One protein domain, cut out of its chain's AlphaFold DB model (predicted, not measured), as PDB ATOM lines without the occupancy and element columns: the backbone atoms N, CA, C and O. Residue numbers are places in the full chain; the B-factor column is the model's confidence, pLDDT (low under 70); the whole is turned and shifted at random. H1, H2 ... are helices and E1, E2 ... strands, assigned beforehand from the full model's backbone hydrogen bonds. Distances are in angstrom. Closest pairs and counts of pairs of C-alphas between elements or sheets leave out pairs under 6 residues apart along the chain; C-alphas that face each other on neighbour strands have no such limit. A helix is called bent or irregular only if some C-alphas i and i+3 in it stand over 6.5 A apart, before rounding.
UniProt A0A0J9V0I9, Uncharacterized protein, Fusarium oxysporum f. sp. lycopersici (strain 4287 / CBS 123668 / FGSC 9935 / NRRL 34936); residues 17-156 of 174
ATOM      1  N   GLY A  17       1.507 -56.660 -32.092       81.69
ATOM      2  CA  GLY A  17       2.669 -56.767 -32.978       81.69
ATOM      3  C   GLY A  17       2.780 -55.628 -33.992       81.69
ATOM      4  O   GLY A  17       3.869 -55.096 -34.192       81.69
ATOM      5  N   ILE A  18       1.661 -55.195 -34.579       80.69
ATOM      6  CA  ILE A  18       1.647 -54.114 -35.577       80.69
ATOM      7  C   ILE A  18       1.889 -52.756 -34.926       80.69
ATOM      8  O   ILE A  18       2.616 -51.923 -35.458       80.69
ATOM      9  N   ARG A  19       1.324 -52.524 -33.740       80.38
ATOM     10  CA  ARG A  19       1.602 -51.290 -32.992       80.38
ATOM     11  C   ARG A  19       3.075 -51.220 -32.611       80.38
ATOM     12  O   ARG A  19       3.721 -50.199 -32.829       80.38
ATOM     13  N   LEU A  20       3.612 -52.325 -32.093       85.00
ATOM     14  CA  LEU A  20       5.007 -52.415 -31.690       85.00
ATOM     15  C   LEU A  20       5.955 -52.216 -32.880       85.00
ATOM     16  O   LEU A  20       6.932 -51.483 -32.745       85.00
ATOM     17  N   SER A  21       5.658 -52.792 -34.050       83.62
ATOM     18  CA  SER A  21       6.487 -52.608 -35.246       83.62
ATOM     19  C   SER A  21       6.506 -51.154 -35.720       83.62
ATOM     20  O   SER A  21       7.577 -50.641 -36.043       83.62
ATOM     21  N   LEU A  22       5.368 -50.453 -35.680       80.06
ATOM     22  CA  LEU A  22       5.292 -49.027 -36.008       80.06
ATOM     23  C   LEU A  22       6.087 -48.170 -35.016       80.06
ATOM     24  O   LEU A  22       6.831 -47.282 -35.431       80.06
ATOM     25  N   TYR A  23       5.997 -48.457 -33.714       84.00
ATOM     26  CA  TYR A  23       6.779 -47.744 -32.699       84.00
ATOM     27  C   TYR A  23       8.281 -47.972 -32.860       84.00
ATOM     28  O   TYR A  23       9.054 -47.015 -32.826       84.00
ATOM     29  N   ILE A  24       8.704 -49.218 -33.089       85.81
ATOM     30  CA  ILE A  24      10.112 -49.552 -33.331       85.81
ATOM     31  C   ILE A  24      10.606 -48.884 -34.616       85.81
ATOM     32  O   ILE A  24      11.733 -48.391 -34.652       85.81
ATOM     33  N   GLN A  25       9.780 -48.808 -35.659       84.62
ATOM     34  CA  GLN A  25      10.126 -48.132 -36.906       84.62
ATOM     35  C   GLN A  25      10.339 -46.624 -36.709       84.62
ATOM     36  O   GLN A  25      11.344 -46.087 -37.178       84.62
ATOM     37  N   LEU A  26       9.443 -45.958 -35.974       79.31
ATOM     38  CA  LEU A  26       9.580 -44.546 -35.598       79.31
ATOM     39  C   LEU A  26      10.844 -44.305 -34.763       79.31
ATOM     40  O   LEU A  26      11.615 -43.393 -35.061       79.31
ATOM     41  N   LEU A  27      11.096 -45.159 -33.767       84.69
ATOM     42  CA  LEU A  27      12.297 -45.092 -32.934       84.69
ATOM     43  C   LEU A  27      13.574 -45.277 -33.764       84.69
ATOM     44  O   LEU A  27      14.511 -44.493 -33.643       84.69
ATOM     45  N   THR A  28      13.596 -46.279 -34.643       86.50
ATOM     46  CA  THR A  28      14.738 -46.559 -35.526       86.50
ATOM     47  C   THR A  28      15.034 -45.366 -36.424       86.50
ATOM     48  O   THR A  28      16.192 -44.983 -36.577       86.50
ATOM     49  N   MET A  29      14.002 -44.733 -36.984       79.69
ATOM     50  CA  MET A  29      14.178 -43.549 -37.819       79.69
ATOM     51  C   MET A  29      14.729 -42.360 -37.023       79.69
ATOM     52  O   MET A  29      15.615 -41.669 -37.519       79.69
ATOM     53  N   ALA A  30      14.257 -42.144 -35.792       82.06
ATOM     54  CA  ALA A  30      14.769 -41.090 -34.919       82.06
ATOM     55  C   ALA A  30      16.249 -41.309 -34.552       82.06
ATOM     56  O   ALA A  30      17.053 -40.379 -34.612       82.06
ATOM     57  N   LEU A  31      16.636 -42.548 -34.237       87.06
ATOM     58  CA  LEU A  31      18.031 -42.899 -33.957       87.06
ATOM     59  C   LEU A  31      18.910 -42.717 -35.202       87.06
ATOM     60  O   LEU A  31      19.944 -42.062 -35.148       87.06
ATOM     61  N   VAL A  32      18.489 -43.221 -36.359       85.62
ATOM     62  CA  VAL A  32      19.272 -43.065 -37.594       85.62
ATOM     63  C   VAL A  32      19.421 -41.593 -37.984       85.62
ATOM     64  O   VAL A  32      20.511 -41.185 -38.373       85.62
ATOM     65  N   ALA A  33      18.376 -40.783 -37.812       80.50
ATOM     66  CA  ALA A  33      18.428 -39.352 -38.103       80.50
ATOM     67  C   ALA A  33      19.352 -38.554 -37.168       80.50
ATOM     68  O   ALA A  33      19.770 -37.459 -37.532       80.50
ATOM     69  N   THR A  34      19.671 -39.078 -35.978       84.56
ATOM     70  CA  THR A  34      20.579 -38.415 -35.026       84.56
ATOM     71  C   THR A  34      22.038 -38.817 -35.219       84.56
ATOM     72  O   THR A  34      22.919 -37.980 -35.041       84.56
ATOM     73  N   PHE A  35      22.307 -40.067 -35.606       89.12
ATOM     74  CA  PHE A  35      23.674 -40.597 -35.678       89.12
ATOM     75  C   PHE A  35      24.262 -40.684 -37.088       89.12
ATOM     76  O   PHE A  35      25.483 -40.747 -37.229       89.12
ATOM     77  N   ILE A  36      23.435 -40.718 -38.133       87.25
ATOM     78  CA  ILE A  36      23.880 -40.970 -39.509       87.25
ATOM     79  C   ILE A  36      23.560 -39.745 -40.375       87.25
ATOM     80  O   ILE A  36      22.504 -39.138 -40.212       87.25
ATOM     81  N   PRO A  37      24.433 -39.353 -41.318       83.69
ATOM     82  CA  PRO A  37      24.115 -38.302 -42.278       83.69
ATOM     83  C   PRO A  37      22.962 -38.704 -43.211       83.69
ATOM     84  O   PRO A  37      22.915 -39.815 -43.747       83.69
ATOM     85  N   GLN A  38      22.060 -37.749 -43.462       75.75
ATOM     86  CA  GLN A  38      20.826 -37.935 -44.237       75.75
ATOM     87  C   GLN A  38      21.039 -38.545 -45.628       75.75
ATOM     88  O   GLN A  38      20.226 -39.354 -46.075       75.75
ATOM     89  N   SER A  39      22.154 -38.226 -46.292       80.88
ATOM     90  CA  SER A  39      22.502 -38.730 -47.628       80.88
ATOM     91  C   SER A  39      22.659 -40.250 -47.706       80.88
ATOM     92  O   SER A  39      22.484 -40.818 -48.781       80.88
ATOM     93  N   MET A  40      22.948 -40.929 -46.594       81.94
ATOM     94  CA  MET A  40      23.194 -42.373 -46.599       81.94
ATOM     95  C   MET A  40      21.910 -43.198 -46.467       81.94
ATOM     96  O   MET A  40      21.824 -44.295 -47.012       81.94
ATOM     97  N   TYR A  41      20.894 -42.682 -45.769       80.31
ATOM     98  CA  TYR A  41      19.717 -43.476 -45.402       80.31
ATOM     99  C   TYR A  41      18.406 -43.009 -46.048       80.31
ATOM    100  O   TYR A  41      17.449 -43.786 -46.097       80.31
ATOM    101  N   TYR A  42      18.331 -41.780 -46.576       77.38
ATOM    102  CA  TYR A  42      17.067 -41.192 -47.047       77.38
ATOM    103  C   TYR A  42      16.316 -42.072 -48.062       77.38
ATOM    104  O   TYR A  42      15.107 -42.263 -47.933       77.38
ATOM    105  N   SER A  43      17.019 -42.648 -49.047       77.25
ATOM    106  CA  SER A  43      16.400 -43.473 -50.094       77.25
ATOM    107  C   SER A  43      15.841 -44.780 -49.541       77.25
ATOM    108  O   SER A  43      14.765 -45.210 -49.956       77.25
ATOM    109  N   PHE A  44      16.541 -45.403 -48.594       82.50
ATOM    110  CA  PHE A  44      16.110 -46.660 -47.990       82.50
ATOM    111  C   PHE A  44      14.835 -46.463 -47.164       82.50
ATOM    112  O   PHE A  44      13.826 -47.119 -47.416       82.50
ATOM    113  N   PHE A  45      14.839 -45.502 -46.238       80.25
ATOM    114  CA  PHE A  45      13.687 -45.257 -45.365       80.25
ATOM    115  C   PHE A  45      12.456 -44.782 -46.132       80.25
ATOM    116  O   PHE A  45      11.345 -45.194 -45.802       80.25
ATOM    117  N   ALA A  46      12.642 -43.959 -47.163       79.19
ATOM    118  CA  ALA A  46      11.551 -43.467 -47.991       79.19
ATOM    119  C   ALA A  46      10.891 -44.590 -48.816       79.19
ATOM    120  O   ALA A  46       9.665 -44.699 -48.822       79.19
ATOM    121  N   ASN A  47      11.675 -45.456 -49.472       81.69
ATOM    122  CA  ASN A  47      11.126 -46.566 -50.260       81.69
ATOM    123  C   ASN A  47      10.481 -47.642 -49.378       81.69
ATOM    124  O   ASN A  47       9.384 -48.101 -49.689       81.69
ATOM    125  N   THR A  48      11.112 -47.997 -48.255       82.81
ATOM    126  CA  THR A  48      10.548 -48.967 -47.307       82.81
ATOM    127  C   THR A  48       9.236 -48.460 -46.707       82.81
ATOM    128  O   THR A  48       8.261 -49.209 -46.661       82.81
ATOM    129  N   ASN A  49       9.154 -47.179 -46.328       82.56
ATOM    130  CA  ASN A  49       7.903 -46.601 -45.826       82.56
ATOM    131  C   ASN A  49       6.810 -46.528 -46.889       82.56
ATOM    132  O   ASN A  49       5.668 -46.869 -46.599       82.56
ATOM    133  N   LEU A  50       7.142 -46.119 -48.118       83.19
ATOM    134  CA  LEU A  50       6.175 -46.119 -49.217       83.19
ATOM    135  C   LEU A  50       5.641 -47.531 -49.477       83.19
ATOM    136  O   LEU A  50       4.437 -47.700 -49.648       83.19
ATOM    137  N   SER A  51       6.511 -48.543 -49.457       86.62
ATOM    138  CA  SER A  51       6.101 -49.940 -49.605       86.62
ATOM    139  C   SER A  51       5.140 -50.358 -48.497       86.62
ATOM    140  O   SER A  51       4.079 -50.897 -48.793       86.62
ATOM    141  N   LEU A  52       5.473 -50.084 -47.233       84.81
ATOM    142  CA  LEU A  52       4.621 -50.438 -46.096       84.81
ATOM    143  C   LEU A  52       3.272 -49.722 -46.144       84.81
ATOM    144  O   LEU A  52       2.240 -50.347 -45.906       84.81
ATOM    145  N   PHE A  53       3.269 -48.440 -46.505       85.88
ATOM    146  CA  PHE A  53       2.050 -47.666 -46.688       85.88
ATOM    147  C   PHE A  53       1.165 -48.303 -47.764       85.88
ATOM    148  O   PHE A  53       0.020 -48.658 -47.491       85.88
ATOM    149  N   VAL A  54       1.706 -48.537 -48.962       87.56
ATOM    150  CA  VAL A  54       0.960 -49.137 -50.079       87.56
ATOM    151  C   VAL A  54       0.444 -50.533 -49.729       87.56
ATOM    152  O   VAL A  54      -0.735 -50.806 -49.938       87.56
ATOM    153  N   SER A  55       1.281 -51.401 -49.156       88.00
ATOM    154  CA  SER A  55       0.876 -52.750 -48.742       88.00
ATOM    155  C   SER A  55      -0.276 -52.720 -47.739       88.00
ATOM    156  O   SER A  55      -1.234 -53.477 -47.879       88.00
ATOM    157  N   SER A  56      -0.226 -51.806 -46.772       85.19
ATOM    158  CA  SER A  56      -1.279 -51.661 -45.765       85.19
ATOM    159  C   SER A  56      -2.596 -51.187 -46.378       85.19
ATOM    160  O   SER A  56      -3.655 -51.732 -46.071       85.19
ATOM    161  N   TRP A  57      -2.539 -50.233 -47.311       85.44
ATOM    162  CA  TRP A  57      -3.715 -49.770 -48.052       85.44
ATOM    163  C   TRP A  57      -4.338 -50.860 -48.923       85.44
ATOM    164  O   TRP A  57      -5.561 -50.975 -48.968       85.44
ATOM    165  N   ILE A  58      -3.528 -51.707 -49.562       87.75
ATOM    166  CA  ILE A  58      -4.029 -52.853 -50.334       87.75
ATOM    167  C   ILE A  58      -4.805 -53.820 -49.432       87.75
ATOM    168  O   ILE A  58      -5.885 -54.273 -49.813       87.75
ATOM    169  N   ILE A  59      -4.293 -54.113 -48.232       87.44
ATOM    170  CA  ILE A  59      -4.970 -54.989 -47.266       87.44
ATOM    171  C   ILE A  59      -6.312 -54.386 -46.837       87.44
ATOM    172  O   ILE A  59      -7.320 -55.089 -46.864       87.44
ATOM    173  N   ILE A  60      -6.357 -53.087 -46.521       84.56
ATOM    174  CA  ILE A  60      -7.603 -52.393 -46.150       84.56
ATOM    175  C   ILE A  60      -8.628 -52.484 -47.279       84.56
ATOM    176  O   ILE A  60      -9.775 -52.851 -47.039       84.56
ATOM    177  N   LEU A  61      -8.220 -52.195 -48.517       86.19
ATOM    178  CA  LEU A  61      -9.106 -52.261 -49.679       86.19
ATOM    179  C   LEU A  61      -9.637 -53.681 -49.904       86.19
ATOM    180  O   LEU A  61     -10.831 -53.857 -50.148       86.19
ATOM    181  N   LYS A  62      -8.775 -54.696 -49.773       89.31
ATOM    182  CA  LYS A  62      -9.165 -56.104 -49.895       89.31
ATOM    183  C   LYS A  62     -10.184 -56.488 -48.820       89.31
ATOM    184  O   LYS A  62     -11.255 -56.981 -49.159       89.31
ATOM    185  N   LEU A  63      -9.879 -56.231 -47.549       85.50
ATOM    186  CA  LEU A  63     -10.748 -56.584 -46.421       85.50
ATOM    187  C   LEU A  63     -12.067 -55.799 -46.443       85.50
ATOM    188  O   LEU A  63     -13.120 -56.342 -46.110       85.50
ATOM    189  N   SER A  64     -12.027 -54.543 -46.894       83.94
ATOM    190  CA  SER A  64     -13.211 -53.710 -47.112       83.94
ATOM    191  C   SER A  64     -14.094 -54.253 -48.230       83.94
ATOM    192  O   SER A  64     -15.315 -54.213 -48.096       83.94
ATOM    193  N   SER A  65     -13.505 -54.760 -49.315       85.69
ATOM    194  CA  SER A  65     -14.246 -55.379 -50.419       85.69
ATOM    195  C   SER A  65     -14.891 -56.701 -49.989       85.69
ATOM    196  O   SER A  65     -16.071 -56.930 -50.252       85.69
ATOM    197  N   SER A  66     -14.157 -57.527 -49.235       84.56
ATOM    198  CA  SER A  66     -14.661 -58.786 -48.672       84.56
ATOM    199  C   SER A  66     -15.667 -58.603 -47.528       84.56
ATOM    200  O   SER A  66     -16.261 -59.583 -47.089       84.56
ATOM    201  N   ARG A  67     -15.880 -57.368 -47.040       78.31
ATOM    202  CA  ARG A  67     -16.723 -57.042 -45.869       78.31
ATOM    203  C   ARG A  67     -16.336 -57.802 -44.592       78.31
ATOM    204  O   ARG A  67     -17.168 -58.007 -43.713       78.31
ATOM    205  N   GLU A  68     -15.069 -58.193 -44.488       79.56
ATOM    206  CA  GLU A  68     -14.514 -58.871 -43.310       79.56
ATOM    207  C   GLU A  68     -14.089 -57.873 -42.225       79.56
ATOM    208  O   GLU A  68     -13.993 -58.230 -41.055       79.56
ATOM    209  N   ILE A  69     -13.856 -56.616 -42.614       79.12
ATOM    210  CA  ILE A  69     -13.479 -55.524 -41.715       79.12
ATOM    211  C   ILE A  69     -14.714 -54.779 -41.206       79.12
ATOM    212  O   ILE A  69     -15.652 -54.500 -41.959       79.12
ATOM    213  N   ARG A  70     -14.708 -54.417 -39.925       78.00
ATOM    214  CA  ARG A  70     -15.759 -53.605 -39.302       78.00
ATOM    215  C   ARG A  70     -15.413 -52.124 -39.367       78.00
ATOM    216  O   ARG A  70     -14.243 -51.740 -39.331       78.00
ATOM    217  N   GLY A  71     -16.438 -51.269 -39.390       74.38
ATOM    218  CA  GLY A  71     -16.255 -49.812 -39.454       74.38
ATOM    219  C   GLY A  71     -15.342 -49.259 -38.347       74.38
ATOM    220  O   GLY A  71     -14.525 -48.378 -38.600       74.38
ATOM    221  N   VAL A  72     -15.406 -49.839 -37.144       72.62
ATOM    222  CA  VAL A  72     -14.571 -49.461 -35.987       72.62
ATOM    223  C   VAL A  72     -13.079 -49.698 -36.224       72.62
ATOM    224  O   VAL A  72     -12.258 -48.856 -35.863       72.62
ATOM    225  N   GLU A  73     -12.712 -50.809 -36.862       73.69
ATOM    226  CA  GLU A  73     -11.308 -51.153 -37.139       73.69
ATOM    227  C   GLU A  73     -10.698 -50.179 -38.153       73.69
ATOM    228  O   GLU A  73      -9.541 -49.762 -38.046       73.69
ATOM    229  N   LEU A  74     -11.531 -49.752 -39.097       75.81
ATOM    230  CA  LEU A  74     -11.187 -48.836 -40.169       75.81
ATOM    231  C   LEU A  74     -11.065 -47.378 -39.692       75.81
ATOM    232  O   LEU A  74     -10.446 -46.568 -40.370       75.81
ATOM    233  N   GLY A  75     -11.571 -47.042 -38.501       68.81
ATOM    234  CA  GLY A  75     -11.437 -45.707 -37.910       68.81
ATOM    235  C   GLY A  75     -10.043 -45.389 -37.345       68.81
ATOM    236  O   GLY A  75      -9.624 -44.236 -37.374       68.81
ATOM    237  N   ILE A  76      -9.309 -46.390 -36.844       71.75
ATOM    238  CA  ILE A  76      -7.991 -46.202 -36.195       71.75
ATOM    239  C   ILE A  76      -6.836 -46.548 -37.126       71.75
ATOM    240  O   ILE A  76      -5.840 -45.826 -37.189       71.75
ATOM    241  N   PHE A  77      -6.949 -47.670 -37.829       74.50
ATOM    242  CA  PHE A  77      -5.819 -48.264 -38.534       74.50
ATOM    243  C   PHE A  77      -5.240 -47.373 -39.654       74.50
ATOM    244  O   PHE A  77      -4.024 -47.155 -39.668       74.50
ATOM    245  N   PRO A  78      -6.056 -46.756 -40.535       74.50
ATOM    246  CA  PRO A  78      -5.545 -45.885 -41.595       74.50
ATOM    247  C   PRO A  78      -4.919 -44.595 -41.056       74.50
ATOM    248  O   PRO A  78      -3.963 -44.085 -41.639       74.50
ATOM    249  N   VAL A  79      -5.413 -44.080 -39.922       71.69
ATOM    250  CA  VAL A  79      -4.864 -42.886 -39.258       71.69
ATOM    251  C   VAL A  79      -3.483 -43.183 -38.682       71.69
ATOM    252  O   VAL A  79      -2.549 -42.402 -38.874       71.69
ATOM    253  N   LEU A  80      -3.328 -44.336 -38.027       72.44
ATOM    254  CA  LEU A  80      -2.061 -44.763 -37.438       72.44
ATOM    255  C   LEU A  80      -0.971 -44.892 -38.514       72.44
ATOM    256  O   LEU A  80       0.095 -44.288 -38.401       72.44
ATOM    257  N   ILE A  81      -1.275 -45.597 -39.605       78.81
ATOM    258  CA  ILE A  81      -0.341 -45.807 -40.720       78.81
ATOM    259  C   ILE A  81      -0.103 -44.515 -41.510       78.81
ATOM    260  O   ILE A  81       1.029 -44.229 -41.905       78.81
ATOM    261  N   GLY A  82      -1.138 -43.694 -41.690       75.69
ATOM    262  CA  GLY A  82      -1.023 -42.376 -42.308       75.69
ATOM    263  C   GLY A  82      -0.096 -41.440 -41.538       75.69
ATOM    264  O   GLY A  82       0.732 -40.768 -42.150       75.69
ATOM    265  N   SER A  83      -0.175 -41.435 -40.206       68.25
ATOM    266  CA  SER A  83       0.679 -40.595 -39.357       68.25
ATOM    267  C   SER A  83       2.156 -41.008 -39.402       68.25
ATOM    268  O   SER A  83       3.025 -40.148 -39.551       68.25
ATOM    269  N   ALA A  84       2.442 -42.317 -39.378       71.69
ATOM    270  CA  ALA A  84       3.798 -42.848 -39.520       71.69
ATOM    271  C   ALA A  84       4.410 -42.478 -40.882       71.69
ATOM    272  O   ALA A  84       5.551 -42.022 -40.960       71.69
ATOM    273  N   TYR A  85       3.621 -42.585 -41.954       78.25
ATOM    274  CA  TYR A  85       4.060 -42.229 -43.301       78.25
ATOM    275  C   TYR A  85       4.264 -40.715 -43.490       78.25
ATOM    276  O   TYR A  85       5.251 -40.289 -44.096       78.25
ATOM    277  N   ALA A  86       3.372 -39.884 -42.942       69.50
ATOM    278  CA  ALA A  86       3.474 -38.427 -43.019       69.50
ATOM    279  C   ALA A  86       4.734 -37.895 -42.321       69.50
ATOM    280  O   ALA A  86       5.420 -37.038 -42.881       69.50
ATOM    281  N   GLY A  87       5.084 -38.441 -41.150       65.44
ATOM    282  CA  GLY A  87       6.327 -38.096 -40.455       65.44
ATOM    283  C   GLY A  87       7.561 -38.330 -41.329       65.44
ATOM    284  O   GLY A  87       8.444 -37.480 -41.405       65.44
ATOM    285  N   VAL A  88       7.583 -39.431 -42.082       67.38
ATOM    286  CA  VAL A  88       8.703 -39.782 -42.967       67.38
ATOM    287  C   VAL A  88       8.797 -38.836 -44.164       67.38
ATOM    288  O   VAL A  88       9.888 -38.389 -44.516       67.38
ATOM    289  N   ILE A  89       7.660 -38.507 -44.784       68.44
ATOM    290  CA  ILE A  89       7.608 -37.585 -45.925       68.44
ATOM    291  C   ILE A  89       8.068 -36.191 -45.499       68.44
ATOM    292  O   ILE A  89       8.926 -35.623 -46.164       68.44
ATOM    293  N   ILE A  90       7.557 -35.648 -44.391       66.12
ATOM    294  CA  ILE A  90       7.913 -34.296 -43.928       66.12
ATOM    295  C   ILE A  90       9.416 -34.196 -43.642       66.12
ATOM    296  O   ILE A  90      10.054 -33.226 -44.047       66.12
ATOM    297  N   LEU A  91      10.003 -35.222 -43.021       63.00
ATOM    298  CA  LEU A  91      11.428 -35.243 -42.686       63.00
ATOM    299  C   LEU A  91      12.346 -35.424 -43.912       63.00
ATOM    300  O   LEU A  91      13.507 -35.018 -43.869       63.00
ATOM    301  N   LEU A  92      11.860 -36.023 -45.008       63.75
ATOM    302  CA  LEU A  92      12.696 -36.436 -46.150       63.75
ATOM    303  C   LEU A  92      12.300 -35.813 -47.510       63.75
ATOM    304  O   LEU A  92      12.973 -36.068 -48.511       63.75
ATOM    305  N   SER A  93      11.242 -34.993 -47.573       62.59
ATOM    306  CA  SER A  93      10.584 -34.523 -48.811       62.59
ATOM    307  C   SER A  93      11.509 -33.793 -49.793       62.59
ATOM    308  O   SER A  93      11.422 -34.016 -51.000       62.59
ATOM    309  N   ASN A  94      12.420 -32.947 -49.307       62.53
ATOM    310  CA  ASN A  94      13.204 -32.054 -50.175       62.53
ATOM    311  C   ASN A  94      14.339 -32.752 -50.946       62.53
ATOM    312  O   ASN A  94      14.959 -32.136 -51.806       62.53
ATOM    313  N   TRP A  95      14.604 -34.030 -50.663       59.41
ATOM    314  CA  TRP A  95      15.787 -34.746 -51.156       59.41
ATOM    315  C   TRP A  95      15.466 -35.877 -52.140       59.41
ATOM    316  O   TRP A  95      16.357 -36.626 -52.539       59.41
ATOM    317  N   HIS A  96      14.200 -36.027 -52.543       68.00
ATOM    318  CA  HIS A  96      13.778 -37.158 -53.364       68.00
ATOM    319  C   HIS A  96      13.572 -36.810 -54.844       68.00
ATOM    320  O   HIS A  96      13.008 -35.771 -55.190       68.00
ATOM    321  N   SER A  97      13.960 -37.749 -55.714       75.81
ATOM    322  CA  SER A  97      13.682 -37.736 -57.155       75.81
ATOM    323  C   SER A  97      12.203 -37.479 -57.465       75.81
ATOM    324  O   SER A  97      11.311 -38.054 -56.834       75.81
ATOM    325  N   THR A  98      11.942 -36.701 -58.518       79.12
ATOM    326  CA  THR A  98      10.601 -36.374 -59.027       79.12
ATOM    327  C   THR A  98       9.710 -37.608 -59.186       79.12
ATOM    328  O   THR A  98       8.527 -37.564 -58.861       79.12
ATOM    329  N   LYS A  99      10.272 -38.751 -59.609       78.69
ATOM    330  CA  LYS A  99       9.519 -40.008 -59.780       78.69
ATOM    331  C   LYS A  99       8.923 -40.525 -58.467       78.69
ATOM    332  O   LYS A  99       7.786 -40.989 -58.455       78.69
ATOM    333  N   PHE A 100       9.667 -40.445 -57.366       80.12
ATOM    334  CA  PHE A 100       9.169 -40.847 -56.051       80.12
ATOM    335  C   PHE A 100       8.122 -39.871 -55.535       80.12
ATOM    336  O   PHE A 100       7.108 -40.311 -55.015       80.12
ATOM    337  N   GLN A 101       8.327 -38.565 -55.735       77.50
ATOM    338  CA  GLN A 101       7.338 -37.564 -55.337       77.50
ATOM    339  C   GLN A 101       6.002 -37.765 -56.061       77.50
ATOM    340  O   GLN A 101       4.946 -37.636 -55.453       77.50
ATOM    341  N   VAL A 102       6.029 -38.118 -57.349       82.88
ATOM    342  CA  VAL A 102       4.808 -38.444 -58.102       82.88
ATOM    343  C   VAL A 102       4.131 -39.692 -57.531       82.88
ATOM    344  O   VAL A 102       2.930 -39.666 -57.271       82.88
ATOM    345  N   ARG A 103       4.892 -40.768 -57.282       81.50
ATOM    346  CA  ARG A 103       4.356 -42.010 -56.697       81.50
ATOM    347  C   ARG A 103       3.767 -41.778 -55.306       81.50
ATOM    348  O   ARG A 103       2.648 -42.210 -55.052       81.50
ATOM    349  N   SER A 104       4.480 -41.064 -54.436       79.56
ATOM    350  CA  SER A 104       4.020 -40.772 -53.078       79.56
ATOM    351  C   SER A 104       2.736 -39.948 -53.105       79.56
ATOM    352  O   SER A 104       1.749 -40.343 -52.486       79.56
ATOM    353  N   LYS A 105       2.686 -38.870 -53.896       81.88
ATOM    354  CA  LYS A 105       1.487 -38.034 -54.043       81.88
ATOM    355  C   LYS A 105       0.300 -38.833 -54.568       81.88
ATOM    356  O   LYS A 105      -0.783 -38.717 -54.007       81.88
ATOM    357  N   LEU A 106       0.500 -39.686 -55.574       84.62
ATOM    358  CA  LEU A 106      -0.561 -40.545 -56.105       84.62
ATOM    359  C   LEU A 106      -1.134 -41.473 -55.024       84.62
ATOM    360  O   LEU A 106      -2.350 -41.566 -54.872       84.62
ATOM    361  N   THR A 107      -0.267 -42.113 -54.233       81.44
ATOM    362  CA  THR A 107      -0.706 -43.000 -53.143       81.44
ATOM    363  C   THR A 107      -1.434 -42.252 -52.028       81.44
ATOM    364  O   THR A 107      -2.424 -42.754 -51.504       81.44
ATOM    365  N   VAL A 108      -1.008 -41.028 -51.701       81.12
ATOM    366  CA  VAL A 108      -1.677 -40.182 -50.701       81.12
ATOM    367  C   VAL A 108      -3.048 -39.727 -51.194       81.12
ATOM    368  O   VAL A 108      -4.012 -39.769 -50.437       81.12
ATOM    369  N   VAL A 109      -3.171 -39.344 -52.466       84.50
ATOM    370  CA  VAL A 109      -4.464 -38.967 -53.057       84.50
ATOM    371  C   VAL A 109      -5.441 -40.143 -53.027       84.50
ATOM    372  O   VAL A 109      -6.597 -39.950 -52.658       84.50
ATOM    373  N   ALA A 110      -4.984 -41.358 -53.346       85.00
ATOM    374  CA  ALA A 110      -5.807 -42.567 -53.262       85.00
ATOM    375  C   ALA A 110      -6.250 -42.888 -51.820       85.00
ATOM    376  O   ALA A 110      -7.395 -43.266 -51.583       85.00
ATOM    377  N   ALA A 111      -5.360 -42.699 -50.844       82.12
ATOM    378  CA  ALA A 111      -5.680 -42.850 -49.428       82.12
ATOM    379  C   ALA A 111      -6.742 -41.837 -48.963       82.12
ATOM    380  O   ALA A 111      -7.714 -42.202 -48.303       82.12
ATOM    381  N   ILE A 112      -6.584 -40.565 -49.343       81.38
ATOM    382  CA  ILE A 112      -7.531 -39.496 -48.997       81.38
ATOM    383  C   ILE A 112      -8.891 -39.742 -49.649       81.38
ATOM    384  O   ILE A 112      -9.914 -39.607 -48.983       81.38
ATOM    385  N   SER A 113      -8.934 -40.124 -50.928       84.50
ATOM    386  CA  SER A 113     -10.202 -40.392 -51.612       84.50
ATOM    387  C   SER A 113     -10.962 -41.555 -50.973       84.50
ATOM    388  O   SER A 113     -12.175 -41.461 -50.780       84.50
ATOM    389  N   TYR A 114     -10.258 -42.610 -50.556       83.19
ATOM    390  CA  TYR A 114     -10.868 -43.694 -49.794       83.19
ATOM    391  C   TYR A 114     -11.351 -43.232 -48.414       83.19
ATOM    392  O   TYR A 114     -12.446 -43.596 -47.993       83.19
ATOM    393  N   TRP A 115     -10.583 -42.391 -47.719       78.56
ATOM    394  CA  TRP A 115     -10.986 -41.839 -46.422       78.56
ATOM    395  C   TRP A 115     -12.249 -40.970 -46.512       78.56
ATOM    396  O   TRP A 115     -13.135 -41.046 -45.655       78.56
ATOM    397  N   LEU A 116     -12.373 -40.184 -47.584       81.06
ATOM    398  CA  LEU A 116     -13.578 -39.415 -47.899       81.06
ATOM    399  C   LEU A 116     -14.775 -40.336 -48.127       81.06
ATOM    400  O   LEU A 116     -15.836 -40.130 -47.534       81.06
ATOM    401  N   TRP A 117     -14.593 -41.383 -48.936       83.62
ATOM    402  CA  TRP A 117     -15.628 -42.388 -49.164       83.62
ATOM    403  C   TRP A 117     -16.053 -43.074 -47.861       83.62
ATOM    404  O   TRP A 117     -17.250 -43.177 -47.585       83.62
ATOM    405  N   PHE A 118     -15.091 -43.472 -47.023       79.12
ATOM    406  CA  PHE A 118     -15.338 -44.098 -45.726       79.12
ATOM    407  C   PHE A 118     -16.186 -43.203 -44.812       79.12
ATOM    408  O   PHE A 118     -17.183 -43.650 -44.243       79.12
ATOM    409  N   SER A 119     -15.835 -41.917 -44.747       73.31
ATOM    410  CA  SER A 119     -16.512 -40.915 -43.916       73.31
ATOM    411  C   SER A 119     -17.950 -40.628 -44.371       73.31
ATOM    412  O   SER A 119     -18.837 -40.369 -43.548       73.31
ATOM    413  N   TRP A 120     -18.202 -40.641 -45.682       74.06
ATOM    414  CA  TRP A 120     -19.526 -40.364 -46.240       74.06
ATOM    415  C   TRP A 120     -20.434 -41.588 -46.236       74.06
ATOM    416  O   TRP A 120     -21.489 -41.537 -45.595       74.06
ATOM    417  N   SER A 121     -20.002 -42.661 -46.895       77.69
ATOM    418  CA  SER A 121     -20.844 -43.815 -47.223       77.69
ATOM    419  C   SER A 121     -20.289 -45.141 -46.705       77.69
ATOM    420  O   SER A 121     -21.056 -46.077 -46.507       77.69
ATOM    421  N   GLY A 122     -18.980 -45.250 -46.456       72.56
ATOM    422  CA  GLY A 122     -18.379 -46.517 -46.026       72.56
ATOM    423  C   GLY A 122     -18.899 -46.999 -44.672       72.56
ATOM    424  O   GLY A 122     -19.180 -48.185 -44.525       72.56
ATOM    425  N   LEU A 123     -19.124 -46.091 -43.717       71.88
ATOM    426  CA  LEU A 123     -19.701 -46.423 -42.405       71.88
ATOM    427  C   LEU A 123     -21.127 -47.002 -42.464       71.88
ATOM    428  O   LEU A 123     -21.519 -47.691 -41.526       71.88
ATOM    429  N   ASP A 124     -21.886 -46.739 -43.535       73.25
ATOM    430  CA  ASP A 124     -23.235 -47.298 -43.728       73.25
ATOM    431  C   ASP A 124     -23.210 -48.658 -44.450       73.25
ATOM    432  O   ASP A 124     -24.166 -49.425 -44.369       73.25
ATOM    433  N   VAL A 125     -22.127 -48.955 -45.179       76.56
ATOM    434  CA  VAL A 125     -21.956 -50.192 -45.964       76.56
ATOM    435  C   VAL A 125     -21.242 -51.280 -45.159       76.56
ATOM    436  O   VAL A 125     -21.454 -52.471 -45.396       76.56
ATOM    437  N   LEU A 126     -20.375 -50.881 -44.229       73.62
ATOM    438  CA  LEU A 126     -19.592 -51.787 -43.396       73.62
ATOM    439  C   LEU A 126     -20.422 -52.309 -42.211       73.62
ATOM    440  O   LEU A 126     -21.203 -51.554 -41.629       73.62
ATOM    441  N   PRO A 127     -20.241 -53.583 -41.819       68.25
ATOM    442  CA  PRO A 127     -20.960 -54.154 -40.689       68.25
ATOM    443  C   PRO A 127     -20.590 -53.430 -39.385       68.25
ATOM    444  O   PRO A 127     -19.407 -53.220 -39.088       68.25
ATOM    445  N   SER A 128     -21.612 -53.059 -38.608       68.56
ATOM    446  CA  SER A 128     -21.438 -52.504 -37.263       68.56
ATOM    447  C   SER A 128     -21.063 -53.602 -36.269       68.56
ATOM    448  O   SER A 128     -21.176 -54.800 -36.554       68.56
ATOM    449  N   SER A 129     -20.594 -53.222 -35.079       63.38
ATOM    450  CA  SER A 129     -20.159 -54.221 -34.103       63.38
ATOM    451  C   SER A 129     -21.301 -55.038 -33.471       63.38
ATOM    452  O   SER A 129     -21.033 -56.058 -32.835       63.38
ATOM    453  N   GLY A 130     -22.559 -54.626 -33.687       60.09
ATOM    454  CA  GLY A 130     -23.750 -55.192 -33.043       60.09
ATOM    455  C   GLY A 130     -24.044 -54.602 -31.659       60.09
ATOM    456  O   GLY A 130     -25.006 -55.005 -31.010       60.09
ATOM    457  N   CYS A 131     -23.236 -53.640 -31.207       65.44
ATOM    458  CA  CYS A 131     -23.412 -52.912 -29.958       65.44
ATOM    459  C   CYS A 131     -24.202 -51.612 -30.145       65.44
ATOM    460  O   CYS A 131     -24.204 -51.022 -31.222       65.44
ATOM    461  N   ALA A 132     -24.836 -51.130 -29.068       59.31
ATOM    462  CA  ALA A 132     -25.607 -49.885 -29.095       59.31
ATOM    463  C   ALA A 132     -24.757 -48.651 -29.461       59.31
ATOM    464  O   ALA A 132     -25.296 -47.680 -29.982       59.31
ATOM    465  N   GLN A 133     -23.449 -48.683 -29.169       63.31
ATOM    466  CA  GLN A 133     -22.509 -47.589 -29.409       63.31
ATOM    467  C   GLN A 133     -21.134 -48.148 -29.790       63.31
ATOM    468  O   GLN A 133     -20.516 -48.885 -29.018       63.31
ATOM    469  N   ASP A 134     -20.654 -47.756 -30.966       65.56
ATOM    470  CA  ASP A 134     -19.354 -48.148 -31.503       65.56
ATOM    471  C   ASP A 134     -18.347 -47.037 -31.224       65.56
ATOM    472  O   ASP A 134     -18.392 -45.956 -31.813       65.56
ATOM    473  N   TYR A 135     -17.437 -47.297 -30.289       64.50
ATOM    474  CA  TYR A 135     -16.457 -46.317 -29.844       64.50
ATOM    475  C   TYR A 135     -15.103 -46.523 -30.509       64.50
ATOM    476  O   TYR A 135     -14.569 -47.629 -30.549       64.50
ATOM    477  N   VAL A 136     -14.513 -45.420 -30.951       64.94
ATOM    478  CA  VAL A 136     -13.156 -45.351 -31.478       64.94
ATOM    479  C   VAL A 136     -12.315 -44.458 -30.567       64.94
ATOM    480  O   VAL A 136     -12.723 -43.366 -30.170       64.94
ATOM    481  N   PHE A 137     -11.127 -44.942 -30.207       55.09
ATOM    482  CA  PHE A 137     -10.151 -44.189 -29.424       55.09
ATOM    483  C   PHE A 137      -9.189 -43.457 -30.358       55.09
ATOM    484  O   PHE A 137      -8.295 -44.072 -30.932       55.09
ATOM    485  N   VAL A 138      -9.373 -42.142 -30.489       53.91
ATOM    486  CA  VAL A 138      -8.419 -41.265 -31.192       53.91
ATOM    487  C   VAL A 138      -7.527 -40.549 -30.168       53.91
ATOM    488  O   VAL A 138      -6.317 -40.715 -30.200       53.91
ATOM    489  N   PHE A 139      -8.126 -39.853 -29.192       42.28
ATOM    490  CA  PHE A 139      -7.464 -39.300 -27.985       42.28
ATOM    491  C   PHE A 139      -8.369 -39.305 -26.734       42.28
ATOM    492  O   PHE A 139      -7.926 -39.045 -25.621       42.28
ATOM    493  N   ALA A 140      -9.644 -39.641 -26.922       45.00
ATOM    494  CA  ALA A 140     -10.652 -39.906 -25.907       45.00
ATOM    495  C   ALA A 140     -11.606 -40.967 -26.480       45.00
ATOM    496  O   ALA A 140     -11.538 -41.279 -27.673       45.00
ATOM    497  N   LYS A 141     -12.492 -41.522 -25.651       51.91
ATOM    498  CA  LYS A 141     -13.557 -42.422 -26.107       51.91
ATOM    499  C   LYS A 141     -14.548 -41.616 -26.957       51.91
ATOM    500  O   LYS A 141     -15.347 -40.862 -26.405       51.91
ATOM    501  N   VAL A 142     -14.476 -41.735 -28.283       60.78
ATOM    502  CA  VAL A 142     -15.338 -40.996 -29.218       60.78
ATOM    503  C   VAL A 142     -16.303 -41.961 -29.895       60.78
ATOM    504  O   VAL A 142     -15.905 -43.032 -30.342       60.78
ATOM    505  N   ASP A 143     -17.582 -41.595 -29.937       64.25
ATOM    506  CA  ASP A 143     -18.606 -42.347 -30.665       64.25
ATOM    507  C   ASP A 143     -18.414 -42.163 -32.179       64.25
ATOM    508  O   ASP A 143     -18.450 -41.035 -32.686       64.25
ATOM    509  N   LEU A 144     -18.188 -43.271 -32.888       67.69
ATOM    510  CA  LEU A 144     -17.888 -43.297 -34.317       67.69
ATOM    511  C   LEU A 144     -19.091 -42.881 -35.170       67.69
ATOM    512  O   LEU A 144     -18.918 -42.228 -36.202       67.69
ATOM    513  N   TYR A 145     -20.304 -43.229 -34.737       67.56
ATOM    514  CA  TYR A 145     -21.547 -42.908 -35.446       67.56
ATOM    515  C   TYR A 145     -22.164 -41.580 -34.990       67.56
ATOM    516  O   TYR A 145     -23.061 -41.064 -35.657       67.56
ATOM    517  N   GLY A 146     -21.662 -41.012 -33.892       69.25
ATOM    518  CA  GLY A 146     -22.117 -39.752 -33.317       69.25
ATOM    519  C   GLY A 146     -21.494 -38.506 -33.960       69.25
ATOM    520  O   GLY A 146     -21.367 -38.374 -35.179       69.25
ATOM    521  N   TRP A 147     -21.099 -37.545 -33.118       65.31
ATOM    522  CA  TRP A 147     -20.637 -36.220 -33.555       65.31
ATOM    523  C   TRP A 147     -19.392 -36.257 -34.451       65.31
ATOM    524  O   TRP A 147     -19.218 -35.366 -35.277       65.31
ATOM    525  N   PHE A 148     -18.546 -37.284 -34.331       65.50
ATOM    526  CA  PHE A 148     -17.316 -37.417 -35.112       65.50
ATOM    527  C   PHE A 148     -17.597 -37.560 -36.613       65.50
ATOM    528  O   PHE A 148     -16.962 -36.901 -37.441       65.50
ATOM    529  N   ARG A 149     -18.629 -38.335 -36.973       66.62
ATOM    530  CA  ARG A 149     -19.108 -38.461 -38.355       66.62
ATOM    531  C   ARG A 149     -19.631 -37.129 -38.893       66.62
ATOM    532  O   ARG A 149     -19.353 -36.769 -40.038       66.62
ATOM    533  N   THR A 150     -20.362 -36.382 -38.070       67.94
ATOM    534  CA  THR A 150     -20.896 -35.060 -38.434       67.94
ATOM    535  C   THR A 150     -19.781 -34.030 -38.599       67.94
ATOM    536  O   THR A 150     -19.788 -33.285 -39.576       67.94
ATOM    537  N   ALA A 151     -18.783 -34.031 -37.713       66.06
ATOM    538  CA  ALA A 151     -17.615 -33.162 -37.798       66.06
ATOM    539  C   ALA A 151     -16.800 -33.425 -39.072       66.06
ATOM    540  O   ALA A 151     -16.474 -32.475 -39.780       66.06
ATOM    541  N   MET A 152     -16.557 -34.694 -39.426       66.38
ATOM    542  CA  MET A 152     -15.901 -35.040 -40.694       66.38
ATOM    543  C   MET A 152     -16.722 -34.583 -41.902       66.38
ATOM    544  O   MET A 152     -16.186 -33.973 -42.818       66.38
ATOM    545  N   LYS A 153     -18.042 -34.801 -41.922       64.50
ATOM    546  CA  LYS A 153     -18.888 -34.307 -43.025       64.50
ATOM    547  C   LYS A 153     -18.845 -32.777 -43.152       64.50
ATOM    548  O   LYS A 153     -18.814 -32.267 -44.271       64.50
ATOM    549  N   LEU A 154     -18.822 -32.054 -42.031       64.62
ATOM    550  CA  LEU A 154     -18.766 -30.590 -41.996       64.62
ATOM    551  C   LEU A 154     -17.406 -30.039 -42.437       64.62
ATOM    552  O   LEU A 154     -17.388 -29.096 -43.226       64.62
ATOM    553  N   SER A 155     -16.288 -30.652 -42.028       60.84
ATOM    554  CA  SER A 155     -14.954 -30.217 -42.468       60.84
ATOM    555  C   SER A 155     -14.800 -30.249 -43.988       60.84
ATOM    556  O   SER A 155     -14.105 -29.409 -44.549       60.84
ATOM    557  N   TYR A 156     -15.492 -31.165 -44.673       55.59
ATOM    558  CA  TYR A 156     -15.476 -31.249 -46.137       55.59
ATOM    559  C   TYR A 156     -16.512 -30.345 -46.829       55.59
ATOM    560  O   TYR A 156     -16.346 -30.019 -48.003       55.59
TER     561      TYR A 156
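What this domain is: This is residues 17 to 156 of the 174 residues of an uncharacterized protein of Fusarium oxysporum f. sp. lycopersici (strain 4287 / CBS 123668 / FGSC 9935 / NRRL 34936) (UniProt A0A0J9V0I9). The model is a long up-and-down bundle of four helices, H1 to H4, with a small head at one end made of the two-stranded hairpin E1 and E2 and the short helix H5. H2, H3 and H4 run side by side, while H1 follows one side more loosely, near H2 and H3 without touching them; the head packs on the bundle where H3 begins and H4 ends. The printed part has 140 residues with five named helices and two named strands, in the order H1, H2, H3, H4, E1, E2, H5; the sheet, of order E1 - E2, is antiparallel, and the class is mostly helix. The whole is only just compact, close to loose, with a radius of gyration of the C-alphas of 16.9 A, and it is elongated, spanning 53 by 29 by 28 A.

How they stand to each other: E1, residues 135 to 137, and E2, residues 141 to 143, form a hairpin of antiparallel neighbours at 138 degrees between their directions. N 136 and O 142 are within hydrogen-bond range at 2.8 A, as are N 142 and O 136 at 3.0 A. The closest C-alphas of E1 and H3, residues 71 to 95, are those of Val 136 and Val 72, 6.3 A apart. H3 and H2, residues 38 to 65, form a helical hairpin; they touch, closest at the C-alphas of Tyr 85 and Asn 49, 6.3 A apart, at a shallow tilt of 22 degrees, opposite ways. H3 and H4, residues 98 to 125, also form a helical hairpin; they only just touch, with 3 pairs of C-alphas within 8 A, the closest being Gly 71 and Leu 123 at 5.7 A, and run opposite ways at a shallow tilt of 17 degrees. H2, with residues 50 to 57 alone, and H4, with residues 104 to 111 alone, only just touch, again with 3 pairs; the C-alphas of Leu 50 and Ser 104 are closest, 6.9 A apart. H1, residues 17 to 35, is close to H3 but not clearly touching, with the closest C-alphas, Leu 26 and Ala 84, 7.2 A apart, and it is apart from H4. H1 and H2 are also close but not clearly touching, closest at the C-alphas of Met 29 and Phe 45, 7.8 A apart. H5, residues 147 to 156, touches H4 at residues 119 to 120 of H4 alone, closest at the C-alphas of Arg 149 and Ser 119, 6.6 A apart, at a steep tilt of 47 degrees. Every O i to N i+4 pair is within hydrogen-bond range in H1 and H5, against 22 of 24 in H2, 16 of 21 in H3 and 22 of 24 in H4.

Where its parts are: E1 is 6.7 A long from first to last C-alpha and E2 6.8 A. H2 measures 39.7 A, H4 37.7 A, H3 37.3 A, H1 26.6 A and H5 14.5 A. H1 begins at C-alpha 17 (2.669, -56.767, -32.978), H3 at C-alpha 71 (-16.255, -49.812, -39.454), and H5 ends at C-alpha 156 (-15.476, -31.249, -46.137). H2, H3 and H4 are irregular: C-alphas 40 and 43 are 7.7 A apart, 91 and 94 8.3 A, and 120 and 123 7.2 A. H3 has a kink of 38 degrees near residue 89 and H4 one of 58 degrees near residue 119.

The domain as a whole: The two C-alphas farthest apart, those of Ser 39 and Ala 132, are 52.7 A from each other. The printed part has no cut and no long link; H4 to E1 is a short link of 9 residues, and the other links are tight. The mean pLDDT of the printed part is 75.4, with 43 residues under 70: residue 75, residue 83, residues 86 to 96 and residues 127 to 156.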